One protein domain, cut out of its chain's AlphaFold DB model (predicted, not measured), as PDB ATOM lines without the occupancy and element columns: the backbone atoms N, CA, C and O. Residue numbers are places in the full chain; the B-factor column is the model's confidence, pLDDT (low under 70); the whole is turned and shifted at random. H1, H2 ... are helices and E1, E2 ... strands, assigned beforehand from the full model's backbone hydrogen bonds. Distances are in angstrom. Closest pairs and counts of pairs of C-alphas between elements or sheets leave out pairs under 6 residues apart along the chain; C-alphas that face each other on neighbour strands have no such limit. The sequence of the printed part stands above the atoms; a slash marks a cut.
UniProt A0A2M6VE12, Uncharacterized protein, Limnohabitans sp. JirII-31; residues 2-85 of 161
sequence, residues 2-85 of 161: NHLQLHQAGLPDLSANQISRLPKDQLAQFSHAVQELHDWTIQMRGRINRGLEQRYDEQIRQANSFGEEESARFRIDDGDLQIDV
ATOM      1  N   ASN A   2     278.565 182.216 247.638       58.97
ATOM      2  CA  ASN A   2     279.306 181.033 248.053       58.97
ATOM      3  C   ASN A   2     280.660 180.974 247.333       58.97
ATOM      4  O   ASN A   2     280.687 180.983 246.108       58.97
ATOM      5  N   HIS A   3     281.769 180.865 248.070       61.44
ATOM      6  CA  HIS A   3     283.105 180.554 247.531       61.44
ATOM      7  C   HIS A   3     283.088 179.390 246.513       61.44
ATOM      8  O   HIS A   3     283.872 179.379 245.567       61.44
ATOM      9  N   LEU A   4     282.132 178.463 246.658       59.25
ATOM     10  CA  LEU A   4     281.853 177.385 245.708       59.25
ATOM     11  C   LEU A   4     281.527 177.884 244.289       59.25
ATOM     12  O   LEU A   4     281.931 177.237 243.334       59.25
ATOM     13  N   GLN A   5     280.864 179.030 244.121       64.62
ATOM     14  CA  GLN A   5     280.539 179.598 242.803       64.62
ATOM     15  C   GLN A   5     281.781 180.169 242.100       64.62
ATOM     16  O   GLN A   5     281.940 179.982 240.897       64.62
ATOM     17  N   LEU A   6     282.694 180.804 242.847       66.94
ATOM     18  CA  LEU A   6     283.978 181.291 242.318       66.94
ATOM     19  C   LEU A   6     284.911 180.132 241.941       66.94
ATOM     20  O   LEU A   6     285.574 180.174 240.908       66.94
ATOM     21  N   HIS A   7     284.927 179.081 242.764       62.62
ATOM     22  CA  HIS A   7     285.724 177.881 242.521       62.62
ATOM     23  C   HIS A   7     285.178 177.051 241.350       62.62
ATOM     24  O   HIS A   7     285.950 176.560 240.533       62.62
ATOM     25  N   GLN A   8     283.855 176.903 241.229       59.34
ATOM     26  CA  GLN A   8     283.228 176.218 240.091       59.34
ATOM     27  C   GLN A   8     283.451 176.956 238.766       59.34
ATOM     28  O   GLN A   8     283.469 176.328 237.713       59.34
ATOM     29  N   ALA A   9     283.661 178.271 238.819       64.81
ATOM     30  CA  ALA A   9     283.983 179.087 237.658       64.81
ATOM     31  C   ALA A   9     285.494 179.163 237.344       64.81
ATOM     32  O   ALA A   9     285.883 179.853 236.403       64.81
ATOM     33  N   GLY A  10     286.344 178.461 238.110       76.50
ATOM     34  CA  GLY A  10     287.774 178.294 237.829       76.50
ATOM     35  C   GLY A  10     288.655 179.515 238.103       76.50
ATOM     36  O   GLY A  10     289.824 179.491 237.733       76.50
ATOM     37  N   LEU A  11     288.143 180.572 238.752       80.81
ATOM     38  CA  LEU A  11     288.910 181.801 239.011       80.81
ATOM     39  C   LEU A  11     290.270 181.559 239.707       80.81
ATOM     40  O   LEU A  11     291.240 182.182 239.279       80.81
ATOM     41  N   PRO A  12     290.392 180.670 240.721       81.75
ATOM     42  CA  PRO A  12     291.674 180.411 241.387       81.75
ATOM     43  C   PRO A  12     292.765 179.840 240.470       81.75
ATOM     44  O   PRO A  12     293.947 180.012 240.757       81.75
ATOM     45  N   ASP A  13     292.374 179.191 239.370       86.94
ATOM     46  CA  ASP A  13     293.287 178.524 238.438       86.94
ATOM     47  C   ASP A  13     293.696 179.431 237.260       86.94
ATOM     48  O   ASP A  13     294.531 179.053 236.433       86.94
ATOM     49  N   LEU A  14     293.117 180.635 237.154       89.06
ATOM     50  CA  LEU A  14     293.434 181.583 236.087       89.06
ATOM     51  C   LEU A  14     294.670 182.420 236.434       89.06
ATOM     52  O   LEU A  14     294.712 183.144 237.425       89.06
ATOM     53  N   SER A  15     295.659 182.414 235.542       92.50
ATOM     54  CA  SER A  15     296.761 183.383 235.566       92.50
ATOM     55  C   SER A  15     296.280 184.802 235.245       92.50
ATOM     56  O   SER A  15     295.287 184.995 234.543       92.50
ATOM     57  N   ALA A  16     297.053 185.820 235.642       91.69
ATOM     58  CA  ALA A  16     296.765 187.220 235.303       91.69
ATOM     59  C   ALA A  16     296.579 187.447 233.787       91.69
ATOM     60  O   ALA A  16     295.723 188.220 233.361       91.69
ATOM     61  N   ASN A  17     297.341 186.722 232.964       94.44
ATOM     62  CA  ASN A  17     297.268 186.773 231.504       94.44
ATOM     63  C   ASN A  17     295.976 186.146 230.937       94.44
ATOM     64  O   ASN A  17     295.497 186.552 229.879       94.44
ATOM     65  N   GLN A  18     295.401 185.160 231.630       93.25
ATOM     66  CA  GLN A  18     294.092 184.600 231.288       93.25
ATOM     67  C   GLN A  18     292.966 185.513 231.773       93.25
ATOM     68  O   GLN A  18     292.044 185.777 231.005       93.25
ATOM     69  N   ILE A  19     293.079 186.066 232.988       92.69
ATOM     70  CA  ILE A  19     292.125 187.044 233.532       92.69
ATOM     71  C   ILE A  19     292.010 188.247 232.591       92.69
ATOM     72  O   ILE A  19     290.903 188.637 232.232       92.69
ATOM     73  N   SER A  20     293.129 188.776 232.085       93.38
ATOM     74  CA  SER A  20     293.121 189.921 231.163       93.38
ATOM     75  C   SER A  20     292.413 189.657 229.826       93.38
ATOM     76  O   SER A  20     292.212 190.590 229.052       93.38
ATOM     77  N   ARG A  21     292.093 188.398 229.507       94.56
ATOM     78  CA  ARG A  21     291.416 187.981 228.268       94.56
ATOM     79  C   ARG A  21     289.978 187.523 228.490       94.56
ATOM     80  O   ARG A  21     289.327 187.122 227.526       94.56
ATOM     81  N   LEU A  22     289.487 187.555 229.726       91.69
ATOM     82  CA  LEU A  22     288.113 187.183 230.025       91.69
ATOM     83  C   LEU A  22     287.119 188.145 229.345       91.69
ATOM     84  O   LEU A  22     287.391 189.346 229.240       91.69
ATOM     85  N   PRO A  23     285.947 187.647 228.909       92.56
ATOM     86  CA  PRO A  23     284.834 188.494 228.504       92.56
ATOM     87  C   PRO A  23     284.465 189.506 229.593       92.56
ATOM     88  O   PRO A  23     284.570 189.217 230.787       92.56
ATOM     89  N   LYS A  24     283.971 190.681 229.183       90.94
ATOM     90  CA  LYS A  24     283.603 191.773 230.103       90.94
ATOM     91  C   LYS A  24     282.606 191.322 231.172       90.94
ATOM     92  O   LYS A  24     282.783 191.668 232.336       90.94
ATOM     93  N   ASP A  25     281.625 190.507 230.788       86.56
ATOM     94  CA  ASP A  25     280.608 190.000 231.714       86.56
ATOM     95  C   ASP A  25     281.217 189.123 232.808       86.56
ATOM     96  O   ASP A  25     280.902 189.278 233.986       86.56
ATOM     97  N   GLN A  26     282.163 188.261 232.428       87.50
ATOM     98  CA  GLN A  26     282.868 187.392 233.368       87.50
ATOM     99  C   GLN A  26     283.800 188.189 234.284       87.50
ATOM    100  O   GLN A  26     283.851 187.921 235.480       87.50
ATOM    101  N   LEU A  27     284.492 189.208 233.759       90.06
ATOM    102  CA  LEU A  27     285.298 190.120 234.578       90.06
ATOM    103  C   LEU A  27     284.449 190.837 235.630       90.06
ATOM    104  O   LEU A  27     284.823 190.865 236.803       90.06
ATOM    105  N   ALA A  28     283.300 191.382 235.225       88.38
ATOM    106  CA  ALA A  28     282.373 192.050 236.133       88.38
ATOM    107  C   ALA A  28     281.831 191.084 237.194       88.38
ATOM    108  O   ALA A  28     281.866 191.391 238.386       88.38
ATOM    109  N   GLN A  29     281.395 189.894 236.772       85.88
ATOM    110  CA  GLN A  29     280.875 188.866 237.666       85.88
ATOM    111  C   GLN A  29     281.917 188.428 238.702       85.88
ATOM    112  O   GLN A  29     281.609 188.382 239.893       85.88
ATOM    113  N   PHE A  30     283.152 188.138 238.280       87.69
ATOM    114  CA  PHE A  30     284.220 187.741 239.199       87.69
ATOM    115  C   PHE A  30     284.621 188.864 240.145       87.69
ATOM    116  O   PHE A  30     284.737 188.620 241.345       87.69
ATOM    117  N   SER A  31     284.776 190.093 239.643       88.69
ATOM    118  CA  SER A  31     285.111 191.243 240.486       88.69
ATOM    119  C   SER A  31     284.058 191.471 241.571       88.69
ATOM    120  O   SER A  31     284.419 191.699 242.725       88.69
ATOM    121  N   HIS A  32     282.773 191.381 241.223       87.31
ATOM    122  CA  HIS A  32     281.681 191.565 242.177       87.31
ATOM    123  C   HIS A  32     281.629 190.437 243.207       87.31
ATOM    124  O   HIS A  32     281.615 190.691 244.410       87.31
ATOM    125  N   ALA A  33     281.675 189.185 242.748       86.44
ATOM    126  CA  ALA A  33     281.579 188.026 243.626       86.44
ATOM    127  C   ALA A  33     282.757 187.933 244.617       86.44
ATOM    128  O   ALA A  33     282.559 187.536 245.767       86.44
ATOM    129  N   VAL A  34     283.974 188.322 244.210       88.38
ATOM    130  CA  VAL A  34     285.133 188.405 245.118       88.38
ATOM    131  C   VAL A  34     284.942 189.514 246.155       88.38
ATOM    132  O   VAL A  34     285.188 189.269 247.337       88.38
ATOM    133  N   GLN A  35     284.472 190.698 245.749       87.88
ATOM    134  CA  GLN A  35     284.229 191.807 246.676       87.88
ATOM    135  C   GLN A  35     283.152 191.456 247.710       87.88
ATOM    136  O   GLN A  35     283.369 191.625 248.907       87.88
ATOM    137  N   GLU A  36     282.025 190.882 247.285       87.12
ATOM    138  CA  GLU A  36     280.961 190.464 248.205       87.12
ATOM    139  C   GLU A  36     281.432 189.392 249.190       87.12
ATOM    140  O   GLU A  36     281.053 189.408 250.363       87.12
ATOM    141  N   LEU A  37     282.259 188.444 248.732       88.38
ATOM    142  CA  LEU A  37     282.833 187.425 249.606       88.38
ATOM    143  C   LEU A  37     283.799 188.043 250.623       88.38
ATOM    144  O   LEU A  37     283.792 187.637 251.788       88.38
ATOM    145  N   HIS A  38     284.608 189.017 250.206       88.75
ATOM    146  CA  HIS A  38     285.507 189.758 251.085       88.75
ATOM    147  C   HIS A  38     284.727 190.505 252.175       88.75
ATOM    148  O   HIS A  38     284.967 190.281 253.366       88.75
ATOM    149  N   ASP A  39     283.729 191.297 251.780       88.25
ATOM    150  CA  ASP A  39     282.899 192.086 252.693       88.25
ATOM    151  C   ASP A  39     282.146 191.186 253.680       88.25
ATOM    152  O   ASP A  39     282.145 191.420 254.894       88.25
ATOM    153  N   TRP A  40     281.558 190.096 253.178       90.69
ATOM    154  CA  TRP A  40     280.885 189.105 254.011       90.69
ATOM    155  C   TRP A  40     281.846 188.441 255.004       90.69
ATOM    156  O   TRP A  40     281.501 188.270 256.174       90.69
ATOM    157  N   THR A  41     283.065 188.102 254.574       92.12
ATOM    158  CA  THR A  41     284.075 187.469 255.438       92.12
ATOM    159  C   THR A  41     284.517 188.406 256.558       92.12
ATOM    160  O   THR A  41     284.567 187.974 257.713       92.12
ATOM    161  N   ILE A  42     284.770 189.686 256.258       91.00
ATOM    162  CA  ILE A  42     285.068 190.712 257.272       91.00
ATOM    163  C   ILE A  42     283.917 190.805 258.273       91.00
ATOM    164  O   ILE A  42     284.131 190.731 259.486       91.00
ATOM    165  N   GLN A  43     282.682 190.907 257.774       92.44
ATOM    166  CA  GLN A  43     281.503 191.030 258.622       92.44
ATOM    167  C   GLN A  43     281.331 189.811 259.539       92.44
ATOM    168  O   GLN A  43     281.084 189.970 260.737       92.44
ATOM    169  N   MET A  44     281.458 188.592 259.008       94.75
ATOM    170  CA  MET A  44     281.291 187.367 259.795       94.75
ATOM    171  C   MET A  44     282.427 187.169 260.794       94.75
ATOM    172  O   MET A  44     282.154 186.823 261.943       94.75
ATOM    173  N   ARG A  45     283.679 187.458 260.410       93.12
ATOM    174  CA  ARG A  45     284.820 187.445 261.336       93.12
ATOM    175  C   ARG A  45     284.582 188.409 262.495       93.12
ATOM    176  O   ARG A  45     284.699 188.004 263.647       93.12
ATOM    177  N   GLY A  46     284.164 189.640 262.204       92.31
ATOM    178  CA  GLY A  46     283.843 190.632 263.232       92.31
ATOM    179  C   GLY A  46     282.663 190.227 264.123       92.31
ATOM    180  O   GLY A  46     282.632 190.558 265.306       92.31
ATOM    181  N   ARG A  47     281.676 189.491 263.599       94.62
ATOM    182  CA  ARG A  47     280.583 188.933 264.419       94.62
ATOM    183  C   ARG A  47     281.067 187.820 265.348       94.62
ATOM    184  O   ARG A  47     280.682 187.831 266.511       94.62
ATOM    185  N   ILE A  48     281.896 186.898 264.855       96.00
ATOM    186  CA  ILE A  48     282.474 185.820 265.670       96.00
ATOM    187  C   ILE A  48     283.352 186.409 266.775       96.00
ATOM    188  O   ILE A  48     283.148 186.070 267.934       96.00
ATOM    189  N   ASN A  49     284.259 187.332 266.439       94.06
ATOM    190  CA  ASN A  49     285.163 187.944 267.415       94.06
ATOM    191  C   ASN A  49     284.397 188.651 268.539       94.06
ATOM    192  O   ASN A  49     284.653 188.369 269.701       94.06
ATOM    193  N   ARG A  50     283.376 189.456 268.214       94.62
ATOM    194  CA  ARG A  50     282.516 190.081 269.237       94.62
ATOM    195  C   ARG A  50     281.787 189.062 270.114       94.62
ATOM    196  O   ARG A  50     281.607 189.291 271.303       94.62
ATOM    197  N   GLY A  51     281.361 187.935 269.542       96.44
ATOM    198  CA  GLY A  51     280.778 186.839 270.315       96.44
ATOM    199  C   GLY A  51     281.781 186.201 271.281       96.44
ATOM    200  O   GLY A  51     281.415 185.886 272.410       96.44
ATOM    201  N   LEU A  52     283.043 186.042 270.867       95.56
ATOM    202  CA  LEU A  52     284.122 185.529 271.719       95.56
ATOM    203  C   LEU A  52     284.503 186.528 272.820       95.56
ATOM    204  O   LEU A  52     284.647 186.118 273.965       95.56
ATOM    205  N   GLU A  53     284.588 187.821 272.502       94.00
ATOM    206  CA  GLU A  53     284.807 188.895 273.483       94.00
ATOM    207  C   GLU A  53     283.724 188.884 274.566       94.00
ATOM    208  O   GLU A  53     284.041 188.917 275.747       94.00
ATOM    209  N   GLN A  54     282.449 188.762 274.183       96.00
ATOM    210  CA  GLN A  54     281.343 188.674 275.141       96.00
ATOM    211  C   GLN A  54     281.377 187.383 275.964       96.00
ATOM    212  O   GLN A  54     281.100 187.408 277.161       96.00
ATOM    213  N   ARG A  55     281.694 186.247 275.331       96.50
ATOM    214  CA  ARG A  55     281.752 184.941 276.002       96.50
ATOM    215  C   ARG A  55     282.864 184.881 277.048       96.50
ATOM    216  O   ARG A  55     282.665 184.248 278.080       96.50
ATOM    217  N   TYR A  56     284.001 185.519 276.774       95.19
ATOM    218  CA  TYR A  56     285.205 185.451 277.602       95.19
ATOM    219  C   TYR A  56     285.565 186.777 278.290       95.19
ATOM    220  O   TYR A  56     286.708 186.971 278.702       95.19
ATOM    221  N   ASP A  57     284.601 187.693 278.418       94.62
ATOM    222  CA  ASP A  57     284.791 189.029 279.002       94.62
ATOM    223  C   ASP A  57     285.429 188.965 280.399       94.62
ATOM    224  O   ASP A  57     286.344 189.722 280.710       94.62
ATOM    225  N   GLU A  58     285.014 188.006 281.229       93.19
ATOM    226  CA  GLU A  58     285.560 187.856 282.578       93.19
ATOM    227  C   GLU A  58     287.028 187.415 282.575       93.19
ATOM    228  O   GLU A  58     287.851 188.006 283.269       93.19
ATOM    229  N   GLN A  59     287.382 186.428 281.750       92.25
ATOM    230  CA  GLN A  59     288.760 185.956 281.601       92.25
ATOM    231  C   GLN A  59     289.654 187.057 281.024       92.25
ATOM    232  O   GLN A  59     290.783 187.228 281.476       92.25
ATOM    233  N   ILE A  60     289.132 187.840 280.075       91.00
ATOM    234  CA  ILE A  60     289.820 189.010 279.522       91.00
ATOM    235  C   ILE A  60     290.059 190.062 280.615       91.00
ATOM    236  O   ILE A  60     291.187 190.531 280.770       91.00
ATOM    237  N   ARG A  61     289.041 190.424 281.410       89.00
ATOM    238  CA  ARG A  61     289.196 191.379 282.525       89.00
ATOM    239  C   ARG A  61     290.197 190.891 283.564       89.00
ATOM    240  O   ARG A  61     291.015 191.678 284.038       89.00
ATOM    241  N   GLN A  62     290.147 189.606 283.897       88.62
ATOM    242  CA  GLN A  62     291.064 188.992 284.842       88.62
ATOM    243  C   GLN A  62     292.507 189.025 284.317       88.62
ATOM    244  O   GLN A  62     293.387 189.496 285.032       88.62
ATOM    245  N   ALA A  63     292.754 188.628 283.066       85.75
ATOM    246  CA  ALA A  63     294.077 188.719 282.444       85.75
ATOM    247  C   ALA A  63     294.600 190.167 282.414       85.75
ATOM    248  O   ALA A  63     295.755 190.425 282.749       85.75
ATOM    249  N   ASN A  64     293.725 191.136 282.131       82.00
ATOM    250  CA  ASN A  64     294.068 192.560 282.143       82.00
ATOM    251  C   ASN A  64     294.409 193.115 283.535       82.00
ATOM    252  O   ASN A  64     295.020 194.178 283.633       82.00
ATOM    253  N   SER A  65     294.054 192.406 284.610       82.44
ATOM    254  CA  SER A  65     294.415 192.784 285.980       82.44
ATOM    255  C   SER A  65     295.830 192.346 286.389       82.44
ATOM    256  O   SER A  65     296.389 192.920 287.324       82.44
ATOM    257  N   PHE A  66     296.439 191.387 285.680       68.44
ATOM    258  CA  PHE A  66     297.717 190.763 286.059       68.44
ATOM    259  C   PHE A  66     298.980 191.452 285.503       68.44
ATOM    260  O   PHE A  66     300.062 190.876 285.468       68.44
ATOM    261  N   GLY A  67     298.897 192.736 285.155       66.00
ATOM    262  CA  GLY A  67     300.051 193.494 284.663       66.00
ATOM    263  C   GLY A  67     300.267 193.353 283.155       66.00
ATOM    264  O   GLY A  67     299.474 192.754 282.434       66.00
ATOM    265  N   GLU A  68     301.302 194.016 282.633       62.03
ATOM    266  CA  GLU A  68     301.292 194.417 281.223       62.03
ATOM    267  C   GLU A  68     301.580 193.318 280.195       62.03
ATOM    268  O   GLU A  68     301.090 193.426 279.069       62.03
ATOM    269  N   GLU A  69     302.365 192.306 280.556       64.00
ATOM    270  CA  GLU A  69     302.813 191.245 279.645       64.00
ATOM    271  C   GLU A  69     301.764 190.129 279.523       64.00
ATOM    272  O   GLU A  69     301.415 189.723 278.412       64.00
ATOM    273  N   GLU A  70     301.170 189.721 280.649       62.03
ATOM    274  CA  GLU A  70     300.108 188.706 280.703       62.03
ATOM    275  C   GLU A  70     298.793 189.196 280.072       62.03
ATOM    276  O   GLU A  70     298.030 188.402 279.528       62.03
ATOM    277  N   SER A  71     298.553 190.511 280.046       66.31
ATOM    278  CA  SER A  71     297.365 191.085 279.407       66.31
ATOM    279  C   SER A  71     297.426 191.062 277.870       66.31
ATOM    280  O   SER A  71     296.399 191.079 277.197       66.31
ATOM    281  N   ALA A  72     298.629 191.088 277.283       73.94
ATOM    282  CA  ALA A  72     298.805 191.254 275.839       73.94
ATOM    283  C   ALA A  72     298.643 189.938 275.068       73.94
ATOM    284  O   ALA A  72     298.183 189.934 273.923       73.94
ATOM    285  N   ARG A  73     299.021 188.809 275.678       86.69
ATOM    286  CA  ARG A  73     298.802 187.467 275.130       86.69
ATOM    287  C   ARG A  73     298.552 186.488 276.259       86.69
ATOM    288  O   ARG A  73     299.431 186.265 277.082       86.69
ATOM    289  N   PHE A  74     297.392 185.852 276.244       89.88
ATOM    290  CA  PHE A  74     297.053 184.826 277.217       89.88
ATOM    291  C   PHE A  74     296.175 183.760 276.581       89.88
ATOM    292  O   PHE A  74     295.712 183.876 275.445       89.88
ATOM    293  N   ARG A  75     295.977 182.688 277.332       92.00
ATOM    294  CA  ARG A  75     295.261 181.510 276.885       92.00
ATOM    295  C   ARG A  75     294.080 181.239 277.791       92.00
ATOM    296  O   ARG A  75     294.196 181.337 279.009       92.00
ATOM    297  N   ILE A  76     292.970 180.862 277.176       94.00
ATOM    298  CA  ILE A  76     291.782 180.378 277.863       94.00
ATOM    299  C   ILE A  76     291.592 178.920 277.463       94.00
ATOM    300  O   ILE A  76     291.461 178.617 276.277       94.00
ATOM    301  N   ASP A  77     291.563 178.031 278.449       95.44
ATOM    302  CA  ASP A  77     291.157 176.643 278.252       95.44
ATOM    303  C   ASP A  77     289.656 176.527 278.598       95.44
ATOM    304  O   ASP A  77     289.255 176.751 279.741       95.44
ATOM    305  N   ASP A  78     288.815 176.214 277.604       94.81
ATOM    306  CA  ASP A  78     287.360 176.013 277.734       94.81
ATOM    307  C   ASP A  78     286.995 174.601 277.250       94.81
ATOM    308  O   ASP A  78     286.645 174.379 276.089       94.81
ATOM    309  N   GLY A  79     287.134 173.622 278.150       93.94
ATOM    310  CA  GLY A  79     286.824 172.220 277.872       93.94
ATOM    311  C   GLY A  79     287.749 171.607 276.820       93.94
ATOM    312  O   GLY A  79     288.915 171.337 277.092       93.94
ATOM    313  N   ASP A  80     287.204 171.338 275.636       95.31
ATOM    314  CA  ASP A  80     287.919 170.807 274.472       95.31
ATOM    315  C   ASP A  80     288.524 171.901 273.576       95.31
ATOM    316  O   ASP A  80     289.218 171.592 272.604       95.31
ATOM    317  N   LEU A  81     288.291 173.176 273.904       94.38
ATOM    318  CA  LEU A  81     288.814 174.322 273.172       94.38
ATOM    319  C   LEU A  81     289.956 174.999 273.928       94.38
ATOM    320  O   LEU A  81     289.879 175.259 275.126       94.38
ATOM    321  N   GLN A  82     290.985 175.370 273.173       94.81
ATOM    322  CA  GLN A  82     292.040 176.271 273.611       94.81
ATOM    323  C   GLN A  82     291.956 177.549 272.783       94.81
ATOM    324  O   GLN A  82     291.987 177.506 271.552       94.81
ATOM    325  N   ILE A  83     291.807 178.684 273.460       95.25
ATOM    326  CA  ILE A  83     291.621 179.991 272.844       95.25
ATOM    327  C   ILE A  83     292.849 180.832 273.163       95.25
ATOM    328  O   ILE A  83     293.044 181.257 274.302       95.25
ATOM    329  N   ASP A  84     293.672 181.078 272.148       93.62
ATOM    330  CA  ASP A  84     294.773 182.030 272.249       93.62
ATOM    331  C   ASP A  84     294.224 183.443 272.001       93.62
ATOM    332  O   ASP A  84     293.743 183.769 270.911       93.62
ATOM    333  N   VAL A  85     294.276 184.285 273.030       92.00
ATOM    334  CA  VAL A  85     293.856 185.685 272.975       92.00
ATOM    335  C   VAL A  85     295.099 186.550 272.838       92.00
ATOM    336  O   VAL A  85     296.013 186.474 273.656       92.00
TER     337      VAL A  85
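What this domain is: This is residues 2 to 85 of the 161 residues of an uncharacterized protein of Limnohabitans sp. JirII-31 (UniProt A0A2M6VE12). One long helix, H3, forms a shaft with a small group of parts near each end: short H1 and H2 at its beginning, and H4 with the hairpin of E1 and E2 at its far end. Between the two groups, residues 38 to 51 of H3 stand free, a bare stretch of shaft. The printed part has 84 residues, with four named helices followed by two named strands, in the order H1, H2, H3, H4, E1, E2; the sheet has the order E1 - E2 and is antiparallel, and the class is mostly helix. The whole is extended, with a radius of gyration of the C-alphas of 20.6 A, and its outline is a rod of 59 by 22 by 21 A.

How they stand to each other: H1, residues 3 to 8, touches H3, residues 24 to 55, which takes part with residues 30 to 37 alone. Their closest C-alphas, of Leu 6 and Phe 30, are 7.2 A apart, and they run opposite ways at a shallow tilt of 31 degrees. H2, residues 16 to 19, is apart from H1. It is close to H3 but not clearly touching, with the closest C-alphas, of Ile 19 and Leu 27, 7.6 A apart. H4, residues 57 to 65, is also close to H3 but not clearly touching; the closest C-alphas, of Glu 53 and Ile 60, are 7.8 A apart. H3 and H4 run the same way at a steep tilt of 69.7 degrees, only just short of about perpendicular. E1, residues 73 to 78, comes closest to H4 with the C-alphas of Phe 74 and Ala 63, 7.2 A apart. E1 and E2, residues 81 to 85, form an antiparallel hairpin, their directions at 160 degrees. Within hydrogen-bond range across it are N 76 and O 83, 2.9 A apart, and N 85 and O 74, 2.8 A apart. H4 and E2 are only just apart, at 8.4 A, and H3 is apart from both strands. In H1, H3 and H4 every O i to N i+4 pair is within hydrogen-bond range; H2 is too short for such a pair.

Where its parts are: H1 begins at C-alpha 3, (283.105, 180.554, 247.531). H3 runs from C-alpha 24 at (283.603, 191.773, 230.103) to C-alpha 55 at (281.752, 184.941, 276.002), 46.4 A. H1 measures 8.6 A, H2 5.0 A and H4 12.5 A. E1 measures 16.4 A and E2 12.4 A, ending at C-alpha 85, (293.856, 185.685, 272.975).

The domain as a whole: The two C-alphas farthest apart, of Pro 23 and Phe 66, are 59.0 A apart. The printed part has no cut, and no link is long. Its mean pLDDT is 86.1; residues 2 to 9 and 66 to 71 are under 70.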